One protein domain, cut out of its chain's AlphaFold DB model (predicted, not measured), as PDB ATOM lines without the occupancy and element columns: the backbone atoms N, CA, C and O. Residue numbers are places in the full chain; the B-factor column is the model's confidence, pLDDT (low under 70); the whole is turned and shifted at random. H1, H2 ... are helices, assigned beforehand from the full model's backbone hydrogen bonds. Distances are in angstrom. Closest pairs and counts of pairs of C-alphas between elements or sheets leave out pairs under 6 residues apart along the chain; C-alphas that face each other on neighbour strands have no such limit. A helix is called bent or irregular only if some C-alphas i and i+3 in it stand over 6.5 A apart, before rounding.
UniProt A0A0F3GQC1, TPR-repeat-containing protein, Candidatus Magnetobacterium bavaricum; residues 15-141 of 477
ATOM      1  N   SER A  15     135.940 155.585 179.024       77.69
ATOM      2  CA  SER A  15     137.158 156.237 179.506       77.69
ATOM      3  C   SER A  15     137.242 157.720 179.124       77.69
ATOM      4  O   SER A  15     137.984 158.486 179.740       77.69
ATOM      5  N   THR A  16     136.483 158.169 178.124       80.75
ATOM      6  CA  THR A  16     136.459 159.581 177.724       80.75
ATOM      7  C   THR A  16     135.687 160.442 178.720       80.75
ATOM      8  O   THR A  16     136.185 161.517 179.067       80.75
ATOM      9  N   TYR A  17     134.565 159.940 179.249       74.81
ATOM     10  CA  TYR A  17     133.677 160.660 180.170       74.81
ATOM     11  C   TYR A  17     133.762 160.183 181.635       74.81
ATOM     12  O   TYR A  17     133.446 160.946 182.543       74.81
ATOM     13  N   ILE A  18     134.289 158.982 181.906       77.56
ATOM     14  CA  ILE A  18     134.577 158.462 183.254       77.56
ATOM     15  C   ILE A  18     136.093 158.435 183.467       77.56
ATOM     16  O   ILE A  18     136.803 157.560 182.965       77.56
ATOM     17  N   GLY A  19     136.601 159.385 184.257       78.88
ATOM     18  CA  GLY A  19     138.041 159.545 184.500       78.88
ATOM     19  C   GLY A  19     138.723 158.306 185.099       78.88
ATOM     20  O   GLY A  19     139.857 157.996 184.740       78.88
ATOM     21  N   GLU A  20     138.020 157.556 185.950       80.50
ATOM     22  CA  GLU A  20     138.532 156.337 186.599       80.50
ATOM     23  C   GLU A  20     138.793 155.177 185.620       80.50
ATOM     24  O   GLU A  20     139.576 154.268 185.900       80.50
ATOM     25  N   LEU A  21     138.151 155.197 184.450       83.25
ATOM     26  CA  LEU A  21     138.317 154.174 183.416       83.25
ATOM     27  C   LEU A  21     139.438 154.519 182.425       83.25
ATOM     28  O   LEU A  21     139.725 153.737 181.520       83.25
ATOM     29  N   ARG A  22     140.093 155.678 182.578       86.56
ATOM     30  CA  ARG A  22     141.248 156.045 181.751       86.56
ATOM     31  C   ARG A  22     142.447 155.182 182.092       86.56
ATOM     32  O   ARG A  22     142.792 155.007 183.258       86.56
ATOM     33  N   THR A  23     143.111 154.682 181.060       87.25
ATOM     34  CA  THR A  23     144.389 153.985 181.197       87.25
ATOM     35  C   THR A  23     145.490 154.979 181.536       87.25
ATOM     36  O   THR A  23     145.557 156.049 180.932       87.25
ATOM     37  N   LEU A  24     146.368 154.612 182.466       86.19
ATOM     38  CA  LEU A  24     147.504 155.445 182.851       86.19
ATOM     39  C   LEU A  24     148.574 155.433 181.759       86.19
ATOM     40  O   LEU A  24     149.010 154.371 181.313       86.19
ATOM     41  N   THR A  25     149.029 156.615 181.362       87.50
ATOM     42  CA  THR A  25     150.216 156.768 180.519       87.50
ATOM     43  C   THR A  25     151.481 156.831 181.377       87.50
ATOM     44  O   THR A  25     151.434 157.112 182.576       87.50
ATOM     45  N   LEU A  26     152.653 156.614 180.769       86.00
ATOM     46  CA  LEU A  26     153.928 156.809 181.469       86.00
ATOM     47  C   LEU A  26     154.073 158.251 181.976       86.00
ATOM     48  O   LEU A  26     154.548 158.463 183.087       86.00
ATOM     49  N   THR A  27     153.620 159.235 181.198       87.56
ATOM     50  CA  THR A  27     153.618 160.640 181.620       87.56
ATOM     51  C   THR A  27     152.759 160.868 182.856       87.56
ATOM     52  O   THR A  27     153.177 161.616 183.737       87.56
ATOM     53  N   ASP A  28     151.619 160.178 182.974       85.94
ATOM     54  CA  ASP A  28     150.771 160.280 184.162       85.94
ATOM     55  C   ASP A  28     151.498 159.744 185.394       85.94
ATOM     56  O   ASP A  28     151.517 160.431 186.409       85.94
ATOM     57  N   ILE A  29     152.164 158.586 185.291       86.25
ATOM     58  CA  ILE A  29     152.892 157.939 186.401       86.25
ATOM     59  C   ILE A  29     154.042 158.816 186.923       86.25
ATOM     60  O   ILE A  29     154.313 158.829 188.122       86.25
ATOM     61  N   PHE A  30     154.713 159.563 186.045       88.81
ATOM     62  CA  PHE A  30     155.816 160.458 186.418       88.81
ATOM     63  C   PHE A  30     155.379 161.912 186.660       88.81
ATOM     64  O   PHE A  30     156.226 162.787 186.849       88.81
ATOM     65  N   SER A  31     154.073 162.188 186.677       87.62
ATOM     66  CA  SER A  31     153.544 163.514 187.000       87.62
ATOM     67  C   SER A  31     153.354 163.680 188.510       87.62
ATOM     68  O   SER A  31     152.806 162.816 189.193       87.62
ATOM     69  N   PHE A  32     153.794 164.814 189.056       85.06
ATOM     70  CA  PHE A  32     153.625 165.121 190.476       85.06
ATOM     71  C   PHE A  32     153.121 166.544 190.640       85.06
ATOM     72  O   PHE A  32     153.704 167.493 190.121       85.06
ATOM     73  N   ASN A  33     152.040 166.688 191.398       79.06
ATOM     74  CA  ASN A  33     151.470 167.976 191.753       79.06
ATOM     75  C   ASN A  33     151.451 168.123 193.278       79.06
ATOM     76  O   ASN A  33     150.797 167.353 193.992       79.06
ATOM     77  N   VAL A  34     152.194 169.114 193.770       73.06
ATOM     78  CA  VAL A  34     152.279 169.460 195.188       73.06
ATOM     79  C   VAL A  34     151.713 170.861 195.352       73.06
ATOM     80  O   VAL A  34     152.324 171.841 194.936       73.06
ATOM     81  N   SER A  35     150.528 170.951 195.951       69.25
ATOM     82  CA  SER A  35     149.934 172.229 196.341       69.25
ATOM     83  C   SER A  35     150.268 172.529 197.812       69.25
ATOM     84  O   SER A  35     150.390 171.584 198.596       69.25
ATOM     85  N   PRO A  36     150.374 173.806 198.234       59.44
ATOM     86  CA  PRO A  36     150.877 174.197 199.563       59.44
ATOM     87  C   PRO A  36     150.160 173.571 200.769       59.44
ATOM     88  O   PRO A  36     150.695 173.571 201.877       59.44
ATOM     89  N   HIS A  37     148.943 173.056 200.578       59.47
ATOM     90  CA  HIS A  37     148.102 172.530 201.653       59.47
ATOM     91  C   HIS A  37     147.578 171.109 201.408       59.47
ATOM     92  O   HIS A  37     146.978 170.536 202.313       59.47
ATOM     93  N   ILE A  38     147.774 170.534 200.212       63.75
ATOM     94  CA  ILE A  38     147.227 169.221 199.833       63.75
ATOM     95  C   ILE A  38     148.186 168.527 198.856       63.75
ATOM     96  O   ILE A  38     148.517 169.072 197.800       63.75
ATOM     97  N   ILE A  39     148.595 167.300 199.186       67.00
ATOM     98  CA  ILE A  39     149.220 166.396 198.215       67.00
ATOM     99  C   ILE A  39     148.092 165.841 197.348       67.00
ATOM    100  O   ILE A  39     147.162 165.222 197.865       67.00
ATOM    101  N   ASN A  40     148.151 166.096 196.041       76.12
ATOM    102  CA  ASN A  40     147.132 165.627 195.108       76.12
ATOM    103  C   ASN A  40     147.024 164.087 195.169       76.12
ATOM    104  O   ASN A  40     148.045 163.403 195.243       76.12
ATOM    105  N   HIS A  41     145.804 163.542 195.124       76.56
ATOM    106  CA  HIS A  41     145.563 162.094 195.097       76.56
ATOM    107  C   HIS A  41     146.349 161.403 193.969       76.56
ATOM    108  O   HIS A  41     146.909 160.331 194.183       76.56
ATOM    109  N   LEU A  42     146.488 162.065 192.814       79.69
ATOM    110  CA  LEU A  42     147.318 161.600 191.703       79.69
ATOM    111  C   LEU A  42     148.787 161.424 192.124       79.69
ATOM    112  O   LEU A  42     149.384 160.382 191.886       79.69
ATOM    113  N   THR A  43     149.349 162.407 192.830       83.94
ATOM    114  CA  THR A  43     150.727 162.376 193.347       83.94
ATOM    115  C   THR A  43     150.934 161.224 194.331       83.94
ATOM    116  O   THR A  43     151.957 160.545 194.267       83.94
ATOM    117  N   VAL A  44     149.970 160.977 195.227       83.25
ATOM    118  CA  VAL A  44     150.025 159.854 196.183       83.25
ATOM    119  C   VAL A  44     150.009 158.516 195.444       83.25
ATOM    120  O   VAL A  44     150.846 157.653 195.708       83.25
ATOM    121  N   ASN A  45     149.097 158.369 194.484       86.69
ATOM    122  CA  ASN A  45     148.961 157.174 193.661       86.69
ATOM    123  C   ASN A  45     150.237 156.880 192.858       86.69
ATOM    124  O   ASN A  45     150.745 155.759 192.877       86.69
ATOM    125  N   ASN A  46     150.804 157.900 192.219       89.81
ATOM    126  CA  ASN A  46     152.035 157.792 191.442       89.81
ATOM    127  C   ASN A  46     153.234 157.418 192.312       89.81
ATOM    128  O   ASN A  46     154.019 156.540 191.951       89.81
ATOM    129  N   LEU A  47     153.348 158.024 193.498       88.75
ATOM    130  CA  LEU A  47     154.393 157.674 194.453       88.75
ATOM    131  C   LEU A  47     154.267 156.216 194.910       88.75
ATOM    132  O   LEU A  47     155.280 155.525 195.020       88.75
ATOM    133  N   ALA A  48     153.045 155.723 195.129       88.75
ATOM    134  CA  ALA A  48     152.810 154.324 195.472       88.75
ATOM    135  C   ALA A  48     153.258 153.382 194.341       88.75
ATOM    136  O   ALA A  48     153.986 152.422 194.606       88.75
ATOM    137  N   ILE A  49     152.915 153.693 193.084       91.06
ATOM    138  CA  ILE A  49     153.350 152.918 191.911       91.06
ATOM    139  C   ILE A  49     154.878 152.881 191.817       91.06
ATOM    140  O   ILE A  49     155.473 151.808 191.728       91.06
ATOM    141  N   LEU A  50     155.532 154.039 191.899       91.38
ATOM    142  CA  LEU A  50     156.989 154.135 191.798       91.38
ATOM    143  C   LEU A  50     157.704 153.440 192.957       91.38
ATOM    144  O   LEU A  50     158.749 152.824 192.750       91.38
ATOM    145  N   THR A  51     157.127 153.475 194.159       90.94
ATOM    146  CA  THR A  51     157.664 152.756 195.321       90.94
ATOM    147  C   THR A  51     157.612 151.247 195.101       90.94
ATOM    148  O   THR A  51     158.599 150.560 195.365       90.94
ATOM    149  N   VAL A  52     156.500 150.727 194.568       92.75
ATOM    150  CA  VAL A  52     156.394 149.312 194.186       92.75
ATOM    151  C   VAL A  52     157.467 148.962 193.157       92.75
ATOM    152  O   VAL A  52     158.211 148.006 193.367       92.75
ATOM    153  N   LEU A  53     157.602 149.751 192.084       92.06
ATOM    154  CA  LEU A  53     158.597 149.508 191.033       92.06
ATOM    155  C   LEU A  53     160.032 149.506 191.585       92.06
ATOM    156  O   LEU A  53     160.823 148.628 191.243       92.06
ATOM    157  N   LEU A  54     160.359 150.426 192.493       91.94
ATOM    158  CA  LEU A  54     161.665 150.476 193.151       91.94
ATOM    159  C   LEU A  54     161.929 149.235 194.022       91.94
ATOM    160  O   LEU A  54     163.047 148.709 194.030       91.94
ATOM    161  N   CYS A  55     160.912 148.734 194.728       92.06
ATOM    162  CA  CYS A  55     161.018 147.504 195.518       92.06
ATOM    163  C   CYS A  55     161.194 146.271 194.621       92.06
ATOM    164  O   CYS A  55     161.982 145.386 194.947       92.06
ATOM    165  N   VAL A  56     160.531 146.231 193.460       92.25
ATOM    166  CA  VAL A  56     160.756 145.184 192.450       92.25
ATOM    167  C   VAL A  56     162.212 145.207 191.984       92.25
ATOM    168  O   VAL A  56     162.877 144.177 192.049       92.25
ATOM    169  N   VAL A  57     162.737 146.372 191.582       91.62
ATOM    170  CA  VAL A  57     164.142 146.514 191.149       91.62
ATOM    171  C   VAL A  57     165.098 146.045 192.246       91.62
ATOM    172  O   VAL A  57     165.974 145.227 191.984       91.62
ATOM    173  N   THR A  58     164.878 146.480 193.487       89.75
ATOM    174  CA  THR A  58     165.689 146.073 194.645       89.75
ATOM    175  C   THR A  58     165.654 144.557 194.858       89.75
ATOM    176  O   THR A  58     166.700 143.933 195.038       89.75
ATOM    177  N   GLY A  59     164.469 143.947 194.793       90.19
ATOM    178  CA  GLY A  59     164.297 142.501 194.920       90.19
ATOM    179  C   GLY A  59     164.988 141.713 193.802       90.19
ATOM    180  O   GLY A  59     165.567 140.659 194.073       90.19
ATOM    181  N   ILE A  60     164.991 142.236 192.566       90.25
ATOM    182  CA  ILE A  60     165.727 141.650 191.432       90.25
ATOM    183  C   ILE A  60     167.232 141.735 191.691       90.25
ATOM    184  O   ILE A  60     167.928 140.727 191.577       90.25
ATOM    185  N   THR A  61     167.738 142.909 192.079       89.62
ATOM    186  CA  THR A  61     169.168 143.123 192.346       89.62
ATOM    187  C   THR A  61     169.677 142.226 193.474       89.62
ATOM    188  O   THR A  61     170.770 141.675 193.367       89.62
ATOM    189  N   ARG A  62     168.875 142.029 194.529       88.81
ATOM    190  CA  ARG A  62     169.206 141.142 195.655       88.81
ATOM    191  C   ARG A  62     168.981 139.655 195.361       88.81
ATOM    192  O   ARG A  62     169.491 138.821 196.095       88.81
ATOM    193  N   ARG A  63     168.268 139.315 194.279       87.31
ATOM    194  CA  ARG A  63     167.863 137.942 193.907       87.31
ATOM    195  C   ARG A  63     166.998 137.236 194.962       87.31
ATOM    196  O   ARG A  63     167.072 136.024 195.122       87.31
ATOM    197  N   GLU A  64     166.144 137.989 195.649       88.31
ATOM    198  CA  GLU A  64     165.324 137.494 196.772       88.31
ATOM    199  C   GLU A  64     163.824 137.387 196.435       88.31
ATOM    200  O   GLU A  64     162.997 137.099 197.304       88.31
ATOM    201  N   LEU A  65     163.440 137.629 195.178       89.00
ATOM    202  CA  LEU A  65     162.036 137.644 194.770       89.00
ATOM    203  C   LEU A  65     161.430 136.240 194.733       89.00
ATOM    204  O   LEU A  65     161.836 135.376 193.957       89.00
ATOM    205  N   ARG A  66     160.380 136.041 195.531       93.12
ATOM    206  CA  ARG A  66     159.566 134.822 195.499       93.12
ATOM    207  C   ARG A  66     158.664 134.809 194.267       93.12
ATOM    208  O   ARG A  66     158.045 135.818 193.932       93.12
ATOM    209  N   VAL A  67     158.497 133.633 193.661       92.50
ATOM    210  CA  VAL A  67     157.613 133.433 192.495       92.50
ATOM    211  C   VAL A  67     156.174 133.859 192.797       92.50
ATOM    212  O   VAL A  67     155.544 134.516 191.976       92.50
ATOM    213  N   SER A  68     155.665 133.564 193.996       94.25
ATOM    214  CA  SER A  68     154.321 133.983 194.411       94.25
ATOM    215  C   SER A  68     154.147 135.504 194.421       94.25
ATOM    216  O   SER A  68     153.097 135.996 194.021       94.25
ATOM    217  N   HIS A  69     155.176 136.263 194.816       93.88
ATOM    218  CA  HIS A  69     155.135 137.726 194.794       93.88
ATOM    219  C   HIS A  69     155.115 138.255 193.354       93.88
ATOM    220  O   HIS A  69     154.360 139.173 193.047       93.88
ATOM    221  N   LEU A  70     155.902 137.641 192.464       91.81
ATOM    222  CA  LEU A  70     155.927 137.985 191.040       91.81
ATOM    223  C   LEU A  70     154.599 137.684 190.340       91.81
ATOM    224  O   LEU A  70     154.176 138.468 189.498       91.81
ATOM    225  N   LEU A  71     153.918 136.591 190.700       95.00
ATOM    226  CA  LEU A  71     152.598 136.263 190.155       95.00
ATOM    227  C   LEU A  71     151.539 137.298 190.558       95.00
ATOM    228  O   LEU A  71     150.795 137.771 189.699       95.00
ATOM    229  N   LEU A  72     151.498 137.693 191.837       95.75
ATOM    230  CA  LEU A  72     150.576 138.735 192.309       95.75
ATOM    231  C   LEU A  72     150.874 140.086 191.655       95.75
ATOM    232  O   LEU A  72     149.953 140.747 191.181       95.75
ATOM    233  N   PHE A  73     152.150 140.463 191.557       95.69
ATOM    234  CA  PHE A  73     152.570 141.679 190.864       95.69
ATOM    235  C   PHE A  73     152.241 141.645 189.367       95.69
ATOM    236  O   PHE A  73     151.775 142.639 188.823       95.69
ATOM    237  N   GLY A  74     152.404 140.504 188.693       95.25
ATOM    238  CA  GLY A  74     151.987 140.341 187.300       95.25
ATOM    239  C   GLY A  74     150.487 140.589 187.118       95.25
ATOM    240  O   GLY A  74     150.089 141.343 186.231       95.25
ATOM    241  N   GLY A  75     149.655 140.032 188.006       95.50
ATOM    242  CA  GLY A  75     148.216 140.314 188.042       95.50
ATOM    243  C   GLY A  75     147.904 141.787 188.329       95.50
ATOM    244  O   GLY A  75     147.058 142.379 187.659       95.50
ATOM    245  N   ALA A  76     148.635 142.398 189.263       95.00
ATOM    246  CA  ALA A  76     148.543 143.817 189.590       95.00
ATOM    247  C   ALA A  76     148.810 144.696 188.360       95.00
ATOM    248  O   ALA A  76     148.021 145.588 188.056       95.00
ATOM    249  N   VAL A  77     149.896 144.426 187.625       94.25
ATOM    250  CA  VAL A  77     150.260 145.152 186.399       94.25
ATOM    251  C   VAL A  77     149.166 145.005 185.345       94.25
ATOM    252  O   VAL A  77     148.768 146.003 184.750       94.25
ATOM    253  N   ILE A  78     148.621 143.797 185.148       93.94
ATOM    254  CA  ILE A  78     147.508 143.584 184.212       93.94
ATOM    255  C   ILE A  78     146.308 144.456 184.592       93.94
ATOM    256  O   ILE A  78     145.773 145.137 183.719       93.94
ATOM    257  N   LEU A  79     145.903 144.494 185.864       91.62
ATOM    258  CA  LEU A  79     144.798 145.348 186.316       91.62
ATOM    259  C   LEU A  79     145.105 146.837 186.126       91.62
ATOM    260  O   LEU A  79     144.261 147.568 185.614       91.62
ATOM    261  N   LEU A  80     146.325 147.275 186.443       90.56
ATOM    262  CA  LEU A  80     146.745 148.668 186.272       90.56
ATOM    263  C   LEU A  80     146.640 149.128 184.806       90.56
ATOM    264  O   LEU A  80     146.263 150.268 184.543       90.56
ATOM    265  N   THR A  81     146.892 148.235 183.839       88.75
ATOM    266  CA  THR A  81     146.697 148.547 182.407       88.75
ATOM    267  C   THR A  81     145.232 148.714 181.999       88.75
ATOM    268  O   THR A  81     144.966 149.227 180.913       88.75
ATOM    269  N   LYS A  82     144.267 148.293 182.830       86.94
ATOM    270  CA  LYS A  82     142.831 148.395 182.526       86.94
ATOM    271  C   LYS A  82     142.219 149.740 182.903       86.94
ATOM    272  O   LYS A  82     141.174 150.071 182.356       86.94
ATOM    273  N   GLY A  83     142.841 150.512 183.792       87.50
ATOM    274  CA  GLY A  83     142.335 151.827 184.181       87.50
ATOM    275  C   GLY A  83     142.897 152.324 185.509       87.50
ATOM    276  O   GLY A  83     143.369 151.541 186.333       87.50
ATOM    277  N   SER A  84     142.809 153.634 185.731       86.00
ATOM    278  CA  SER A  84     143.260 154.301 186.956       86.00
ATOM    279  C   SER A  84     142.488 153.854 188.204       86.00
ATOM    280  O   SER A  84     143.041 153.877 189.302       86.00
ATOM    281  N   ARG A  85     141.259 153.347 188.048       88.19
ATOM    282  CA  ARG A  85     140.487 152.717 189.129       88.19
ATOM    283  C   ARG A  85     141.252 151.604 189.845       88.19
ATOM    284  O   ARG A  85     141.082 151.443 191.045       88.19
ATOM    285  N   PHE A  86     142.104 150.869 189.128       92.12
ATOM    286  CA  PHE A  86     142.793 149.692 189.657       92.12
ATOM    287  C   PHE A  86     144.102 149.997 190.395       92.12
ATOM    288  O   PHE A  86     144.866 149.083 190.709       92.12
ATOM    289  N   ILE A  87     144.409 151.271 190.665       90.12
ATOM    290  CA  ILE A  87     145.629 151.650 191.393       90.12
ATOM    291  C   ILE A  87     145.629 151.047 192.803       90.12
ATOM    292  O   ILE A  87     146.664 150.569 193.271       90.12
ATOM    293  N   THR A  88     144.483 151.029 193.485       89.19
ATOM    294  CA  THR A  88     144.385 150.480 194.842       89.19
ATOM    295  C   THR A  88     144.624 148.972 194.849       89.19
ATOM    296  O   THR A  88     145.421 148.482 195.651       89.19
ATOM    297  N   GLU A  89     144.011 148.239 193.923       93.94
ATOM    298  CA  GLU A  89     144.231 146.806 193.722       93.94
ATOM    299  C   GLU A  89     145.680 146.520 193.321       93.94
ATOM    300  O   GLU A  89     146.270 145.562 193.820       93.94
ATOM    301  N   PHE A  90     146.285 147.373 192.486       95.25
ATOM    302  CA  PHE A  90     147.695 147.264 192.120       95.25
ATOM    303  C   PHE A  90     148.602 147.332 193.356       95.25
ATOM    304  O   PHE A  90     149.471 146.475 193.536       95.25
ATOM    305  N   VAL A  91     148.386 148.322 194.230       91.25
ATOM    306  CA  VAL A  91     149.162 148.481 195.469       91.25
ATOM    307  C   VAL A  91     148.921 147.302 196.412       91.25
ATOM    308  O   VAL A  91     149.881 146.740 196.937       91.25
ATOM    309  N   LEU A  92     147.663 146.887 196.585       93.94
ATOM    310  CA  LEU A  92     147.277 145.784 197.465       93.94
ATOM    311  C   LEU A  92     147.943 144.465 197.048       93.94
ATOM    312  O   LEU A  92     148.553 143.786 197.872       93.94
ATOM    313  N   LEU A  93     147.879 144.120 195.762       95.75
ATOM    314  CA  LEU A  93     148.500 142.907 195.226       95.75
ATOM    315  C   LEU A  93     150.037 142.973 195.254       95.75
ATOM    316  O   LEU A  93     150.701 141.938 195.299       95.75
ATOM    317  N   SER A  94     150.608 144.178 195.294       95.81
ATOM    318  CA  SER A  94     152.055 144.410 195.368       95.81
ATOM    319  C   SER A  94     152.610 144.499 196.799       95.81
ATOM    320  O   SER A  94     153.828 144.597 196.975       95.81
ATOM    321  N   LEU A  95     151.762 144.426 197.834       93.56
ATOM    322  CA  LEU A  95     152.170 144.503 199.246       93.56
ATOM    323  C   LEU A  95     153.299 143.534 199.633       93.56
ATOM    324  O   LEU A  95     154.243 143.977 200.290       93.56
ATOM    325  N   PRO A  96     153.290 142.245 199.228       93.81
ATOM    326  CA  PRO A  96     154.378 141.334 199.579       93.81
ATOM    327  C   PRO A  96     155.744 141.784 199.045       93.81
ATOM    328  O   PRO A  96     156.761 141.545 199.693       93.81
ATOM    329  N   ILE A  97     155.785 142.463 197.895       92.75
ATOM    330  CA  ILE A  97     157.025 143.026 197.346       92.75
ATOM    331  C   ILE A  97     157.454 144.254 198.148       92.75
ATOM    332  O   ILE A  97     158.623 144.355 198.515       92.75
ATOM    333  N   LEU A  98     156.510 145.149 198.464       89.94
ATOM    334  CA  LEU A  98     156.768 146.348 199.269       89.94
ATOM    335  C   LEU A  98     157.369 146.005 200.637       89.94
ATOM    336  O   LEU A  98     158.334 146.633 201.060       89.94
ATOM    337  N   VAL A  99     156.823 144.991 201.315       88.38
ATOM    338  CA  VAL A  99     157.262 144.595 202.662       88.38
ATOM    339  C   VAL A  99     158.647 143.942 202.646       88.38
ATOM    340  O   VAL A  99     159.461 144.220 203.522       88.38
ATOM    341  N   ASN A 100     158.929 143.078 201.668       88.19
ATOM    342  CA  ASN A 100     160.154 142.270 201.673       88.19
ATOM    343  C   ASN A 100     161.343 142.930 200.961       88.19
ATOM    344  O   ASN A 100     162.483 142.547 201.215       88.19
ATOM    345  N   HIS A 101     161.109 143.901 200.075       88.50
ATOM    346  CA  HIS A 101     162.158 144.464 199.216       88.50
ATOM    347  C   HIS A 101     162.246 145.992 199.278       88.50
ATOM    348  O   HIS A 101     162.707 146.629 198.331       88.50
ATOM    349  N   MET A 102     161.838 146.588 200.401       84.06
ATOM    350  CA  MET A 102     162.051 148.012 200.648       84.06
ATOM    351  C   MET A 102     163.563 148.340 200.583       84.06
ATOM    352  O   MET A 102     164.359 147.654 201.234       84.06
ATOM    353  N   PRO A 103     163.992 149.376 199.833       77.00
ATOM    354  CA  PRO A 103     165.413 149.695 199.652       77.00
ATOM    355  C   PRO A 103     166.152 149.993 200.959       77.00
ATOM    356  O   PRO A 103     167.318 149.632 201.103       77.00
ATOM    357  N   LEU A 104     165.459 150.629 201.908       71.81
ATOM    358  CA  LEU A 104     165.957 150.973 203.235       71.81
ATOM    359  C   LEU A 104     165.241 150.110 204.270       71.81
ATOM    360  O   LEU A 104     164.025 150.218 204.419       71.81
ATOM    361  N   SER A 105     165.977 149.283 205.015       62.84
ATOM    362  CA  SER A 105     165.378 148.611 206.170       62.84
ATOM    363  C   SER A 105     165.058 149.641 207.271       62.84
ATOM    364  O   SER A 105     165.775 150.641 207.409       62.84
ATOM    365  N   PRO A 106     164.023 149.426 208.110       58.34
ATOM    366  CA  PRO A 106     163.679 150.349 209.197       58.34
ATOM    367  C   PRO A 106     164.864 150.676 210.127       58.34
ATOM    368  O   PRO A 106     165.005 151.808 210.593       58.34
ATOM    369  N   GLY A 107     165.758 149.706 210.352       60.31
ATOM    370  CA  GLY A 107     166.960 149.885 211.169       60.31
ATOM    371  C   GLY A 107     168.050 150.726 210.496       60.31
ATOM    372  O   GLY A 107     168.725 151.495 211.175       60.31
ATOM    373  N   GLU A 108     168.206 150.660 209.175       62.88
ATOM    374  CA  GLU A 108     169.183 151.472 208.432       62.88
ATOM    375  C   GLU A 108     168.689 152.904 208.221       62.88
ATOM    376  O   GLU A 108     169.456 153.853 208.392       62.88
ATOM    377  N   ALA A 109     167.391 153.085 207.965       58.41
ATOM    378  CA  ALA A 109     166.768 154.405 207.898       58.41
ATOM    379  C   ALA A 109     166.923 155.181 209.222       58.41
ATOM    380  O   ALA A 109     167.227 156.373 209.205       58.41
ATOM    381  N   SER A 110     166.799 154.500 210.370       57.03
ATOM    382  CA  SER A 110     167.030 155.103 211.695       57.03
ATOM    383  C   SER A 110     168.490 155.490 211.974       57.03
ATOM    384  O   SER A 110     168.741 156.342 212.824       57.03
ATOM    385  N   LYS A 111     169.451 154.880 211.266       64.81
ATOM    386  CA  LYS A 111     170.875 155.245 211.333       64.81
ATOM    387  C   LYS A 111     171.197 156.411 210.396       64.81
ATOM    388  O   LYS A 111     172.048 157.230 210.727       64.81
ATOM    389  N   ALA A 112     170.518 156.492 209.250       63.47
ATOM    390  CA  ALA A 112     170.704 157.540 208.249       63.47
ATOM    391  C   ALA A 112     170.027 158.874 208.624       63.47
ATOM    392  O   ALA A 112     170.567 159.943 208.340       63.47
ATOM    393  N   LEU A 113     168.859 158.837 209.276       65.25
ATOM    394  CA  LEU A 113     168.141 160.026 209.743       65.25
ATOM    395  C   LEU A 113     168.296 160.212 211.256       65.25
ATOM    396  O   LEU A 113     168.071 159.296 212.041       65.25
ATOM    397  N   LYS A 114     168.584 161.443 211.697       77.62
ATOM    398  CA  LYS A 114     168.585 161.780 213.130       77.62
ATOM    399  C   LYS A 114     167.183 161.552 213.718       77.62
ATOM    400  O   LYS A 114     166.198 161.994 213.129       77.62
ATOM    401  N   ARG A 115     167.095 160.961 214.922       78.75
ATOM    402  CA  ARG A 115     165.842 160.720 215.681       78.75
ATOM    403  C   ARG A 115     164.791 161.848 215.592       78.75
ATOM    404  O   ARG A 115     163.636 161.514 215.339       78.75
ATOM    405  N   PRO A 116     165.126 163.149 215.746       80.75
ATOM    406  CA  PRO A 116     164.135 164.219 215.598       80.75
ATOM    407  C   PRO A 116     163.484 164.265 214.209       80.75
ATOM    408  O   PRO A 116     162.281 164.470 214.117       80.75
ATOM    409  N   VAL A 117     164.238 164.019 213.135       80.38
ATOM    410  CA  VAL A 117     163.717 164.042 211.756       80.38
ATOM    411  C   VAL A 117     162.715 162.910 211.541       80.38
ATOM    412  O   VAL A 117     161.641 163.131 210.989       80.38
ATOM    413  N   TYR A 118     163.031 161.711 212.031       71.25
ATOM    414  CA  TYR A 118     162.144 160.551 211.930       71.25
ATOM    415  C   TYR A 118     160.828 160.753 212.701       71.25
ATOM    416  O   TYR A 118     159.753 160.464 212.182       71.25
ATOM    417  N   VAL A 119     160.896 161.318 213.912       83.12
ATOM    418  CA  VAL A 119     159.700 161.652 214.702       83.12
ATOM    419  C   VAL A 119     158.856 162.718 213.998       83.12
ATOM    420  O   VAL A 119     157.640 162.564 213.918       83.12
ATOM    421  N   ILE A 120     159.482 163.759 213.437       85.25
ATOM    422  CA  ILE A 120     158.777 164.790 212.660       85.25
ATOM    423  C   ILE A 120     158.053 164.164 211.464       85.25
ATOM    424  O   ILE A 120     156.877 164.447 211.260       85.25
ATOM    425  N   LEU A 121     158.710 163.278 210.709       79.12
ATOM    426  CA  LEU A 121     158.100 162.592 209.566       79.12
ATOM    427  C   LEU A 121     156.880 161.756 209.971       79.12
ATOM    428  O   LEU A 121     155.847 161.840 209.309       79.12
ATOM    429  N   ILE A 122     156.962 161.006 211.077       82.31
ATOM    430  CA  ILE A 122     155.814 160.254 211.608       82.31
ATOM    431  C   ILE A 122     154.676 161.203 211.980       82.31
ATOM    432  O   ILE A 122     153.541 160.965 211.582       82.31
ATOM    433  N   VAL A 123     154.957 162.287 212.709       86.00
ATOM    434  CA  VAL A 123     153.928 163.256 213.121       86.00
ATOM    435  C   VAL A 123     153.269 163.911 211.904       86.00
ATOM    436  O   VAL A 123     152.045 164.039 211.858       86.00
ATOM    437  N   VAL A 124     154.046 164.274 210.882       82.38
ATOM    438  CA  VAL A 124     153.517 164.804 209.617       82.38
ATOM    439  C   VAL A 124     152.619 163.767 208.938       82.38
ATOM    440  O   VAL A 124     151.488 164.085 208.579       82.38
ATOM    441  N   MET A 125     153.059 162.513 208.835       77.62
ATOM    442  CA  MET A 125     152.282 161.446 208.198       77.62
ATOM    443  C   MET A 125     150.996 161.117 208.970       77.62
ATOM    444  O   MET A 125     149.941 160.966 208.361       77.62
ATOM    445  N   MET A 126     151.052 161.069 210.304       83.44
ATOM    446  CA  MET A 126     149.887 160.812 211.159       83.44
ATOM    447  C   MET A 126     148.916 161.998 211.218       83.44
ATOM    448  O   MET A 126     147.729 161.789 211.444       83.44
ATOM    449  N   SER A 127     149.382 163.234 211.004       81.00
ATOM    450  CA  SER A 127     148.514 164.421 210.955       81.00
ATOM    451  C   SER A 127     147.829 164.617 209.597       81.00
ATOM    452  O   SER A 127     146.758 165.223 209.537       81.00
ATOM    453  N   MET A 128     148.392 164.066 208.516       73.12
ATOM    454  CA  MET A 128     147.898 164.233 207.144       73.12
ATOM    455  C   MET A 128     146.428 163.798 206.953       73.12
ATOM    456  O   MET A 128     145.672 164.596 206.396       73.12
ATOM    457  N   PRO A 129     145.945 162.658 207.498       76.38
ATOM    458  CA  PRO A 129     144.524 162.305 207.441       76.38
ATOM    459  C   PRO A 129     143.607 163.330 208.122       76.38
ATOM    460  O   PRO A 129     142.512 163.592 207.635       76.38
ATOM    461  N   PHE A 130     144.043 163.954 209.221       78.25
ATOM    462  CA  PHE A 130     143.248 164.964 209.934       78.25
ATOM    463  C   PHE A 130     143.207 166.301 209.188       78.25
ATOM    464  O   PHE A 130     142.166 166.958 209.146       78.25
ATOM    465  N   VAL A 131     144.322 166.690 208.562       73.00
ATOM    466  CA  VAL A 131     144.365 167.841 207.649       73.00
ATOM    467  C   VAL A 131     143.449 167.588 206.451       73.00
ATOM    468  O   VAL A 131     142.657 168.459 206.099       73.00
ATOM    469  N   PHE A 132     143.484 166.380 205.889       69.25
ATOM    470  CA  PHE A 132     142.610 165.971 204.794       69.25
ATOM    471  C   PHE A 132     141.129 165.987 205.208       69.25
ATOM    472  O   PHE A 132     140.313 166.593 204.523       69.25
ATOM    473  N   LEU A 133     140.773 165.444 206.377       70.38
ATOM    474  CA  LEU A 133     139.405 165.490 206.919       70.38
ATOM    475  C   LEU A 133     138.888 166.923 207.115       70.38
ATOM    476  O   LEU A 133     137.707 167.186 206.889       70.38
ATOM    477  N   LYS A 134     139.756 167.873 207.491       67.50
ATOM    478  CA  LYS A 134     139.387 169.295 207.583       67.50
ATOM    479  C   LYS A 134     138.947 169.856 206.224       67.50
ATOM    480  O   LYS A 134     138.017 170.659 206.195       67.50
ATOM    481  N   THR A 135     139.555 169.410 205.126       62.69
ATOM    482  CA  THR A 135     139.154 169.773 203.754       62.69
ATOM    483  C   THR A 135     137.747 169.267 203.421       62.69
ATOM    484  O   THR A 135     136.974 169.982 202.792       62.69
ATOM    485  N   PHE A 136     137.362 168.087 203.920       60.75
ATOM    486  CA  PHE A 136     136.022 167.507 203.731       60.75
ATOM    487  C   PHE A 136     134.991 167.967 204.766       60.75
ATOM    488  O   PHE A 136     133.844 167.526 204.717       60.75
ATOM    489  N   LYS A 137     135.341 168.874 205.689       59.09
ATOM    490  CA  LYS A 137     134.423 169.332 206.743       59.09
ATOM    491  C   LYS A 137     133.101 169.873 206.176       59.09
ATOM    492  O   LYS A 137     132.070 169.628 206.783       59.09
ATOM    493  N   GLY A 138     133.122 170.527 205.010       55.56
ATOM    494  CA  GLY A 138     131.914 171.006 204.317       55.56
ATOM    495  C   GLY A 138     131.045 169.904 203.687       55.56
ATOM    496  O   GLY A 138     129.838 170.078 203.541       55.56
ATOM    497  N   ILE A 139     131.632 168.754 203.346       54.38
ATOM    498  CA  ILE A 139     130.911 167.574 202.837       54.38
ATOM    499  C   ILE A 139     130.343 166.758 204.009       54.38
ATOM    500  O   ILE A 139     129.232 166.245 203.925       54.38
ATOM    501  N   LEU A 140     131.077 166.693 205.126       54.75
ATOM    502  CA  LEU A 140     130.643 166.040 206.366       54.75
ATOM    503  C   LEU A 140     129.527 166.817 207.087       54.75
ATOM    504  O   LEU A 140     128.723 166.214 207.799       54.75
ATOM    505  N   THR A 141     129.452 168.142 206.916       56.91
ATOM    506  CA  THR A 141     128.309 168.926 207.395       56.91
ATOM    507  C   THR A 141     127.069 168.564 206.588       56.91
ATOM    508  O   THR A 141     126.972 168.893 205.409       56.91
TER     509      THR A 141
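AT A GLANCE: This is residues 15 to 141 of the 477 residues of the protein "TPR-repeat-containing protein" of Candidatus Magnetobacterium bavaricum (UniProt A0A0F3GQC1). An open, flat frame of helices: long H2 is covered along one side by the hairpin of H3 and H4, and after H5 long H6 runs off as a loose arm that touches no helix. Short H1 packs on residues 46 to 50 of H2, and residues 119 to 127 of H6 and 136 to 141, with H7, stick out. The printed part has 127 residues with seven named helices, H1 to H7, and no named strand, an all-helix class. It is only just loose, close to compact, with a radius of gyration of the C-alphas of 17.0 A and spans of 50 by 46 by 25 A.

HOW THE PARTS SIT: H1, residues 26 to 29, touches residues 46 to 50 of H2, residues 41 to 62; their closest C-alphas, Ile 29 and Asn 46, are 5.1 A apart. H2 is near H3, residues 67 to 80. H3 and H4, residues 84 to 100, form a helical hairpin at a shallow tilt of 18 degrees, closest at the C-alphas of Ala 76 and Phe 90, 4.4 A. H4 touches H2 at a steep tilt of 36 degrees, only just past shallow, the same way, closest at the C-alphas of Cys 55 and Leu 98, 5.8 A. H5, residues 106 to 112, is close but not clearly touching H6, residues 115 to 135; the closest C-alphas, Ser 110 and Tyr 118, are 7.3 A apart. H6 and H7, residues 137 to 140, meet only through their link. Every O i to N i+4 pair is within hydrogen-bond range in H2, H3 and H5, against 9 of 13 in H4 and 15 of 17 in H6; H1 and H7 are too short for such a pair.

IN THESE COORDINATES: H1 begins at C-alpha 26, (153.928, 156.809, 181.469). H2 spans 31.6 A, H3 19.7 A, H4 25.4 A and H6 30.6 A. H4 is irregular, C-alphas 93 and 96 being 7.5 A apart, and H6 only just, C-alphas 126 and 129 being 6.7 A apart. H7 ends at C-alpha 140, (130.643, 166.040, 206.366).

THE WHOLE: The C-alphas of Arg 63 and Thr 141 are farthest apart, 52.0 A. The printed part has no cut; the link H1 to H2 is long. The model's pLDDT is under 70 at residues 35 to 39, 105 to 113, 132 and 134 to 141.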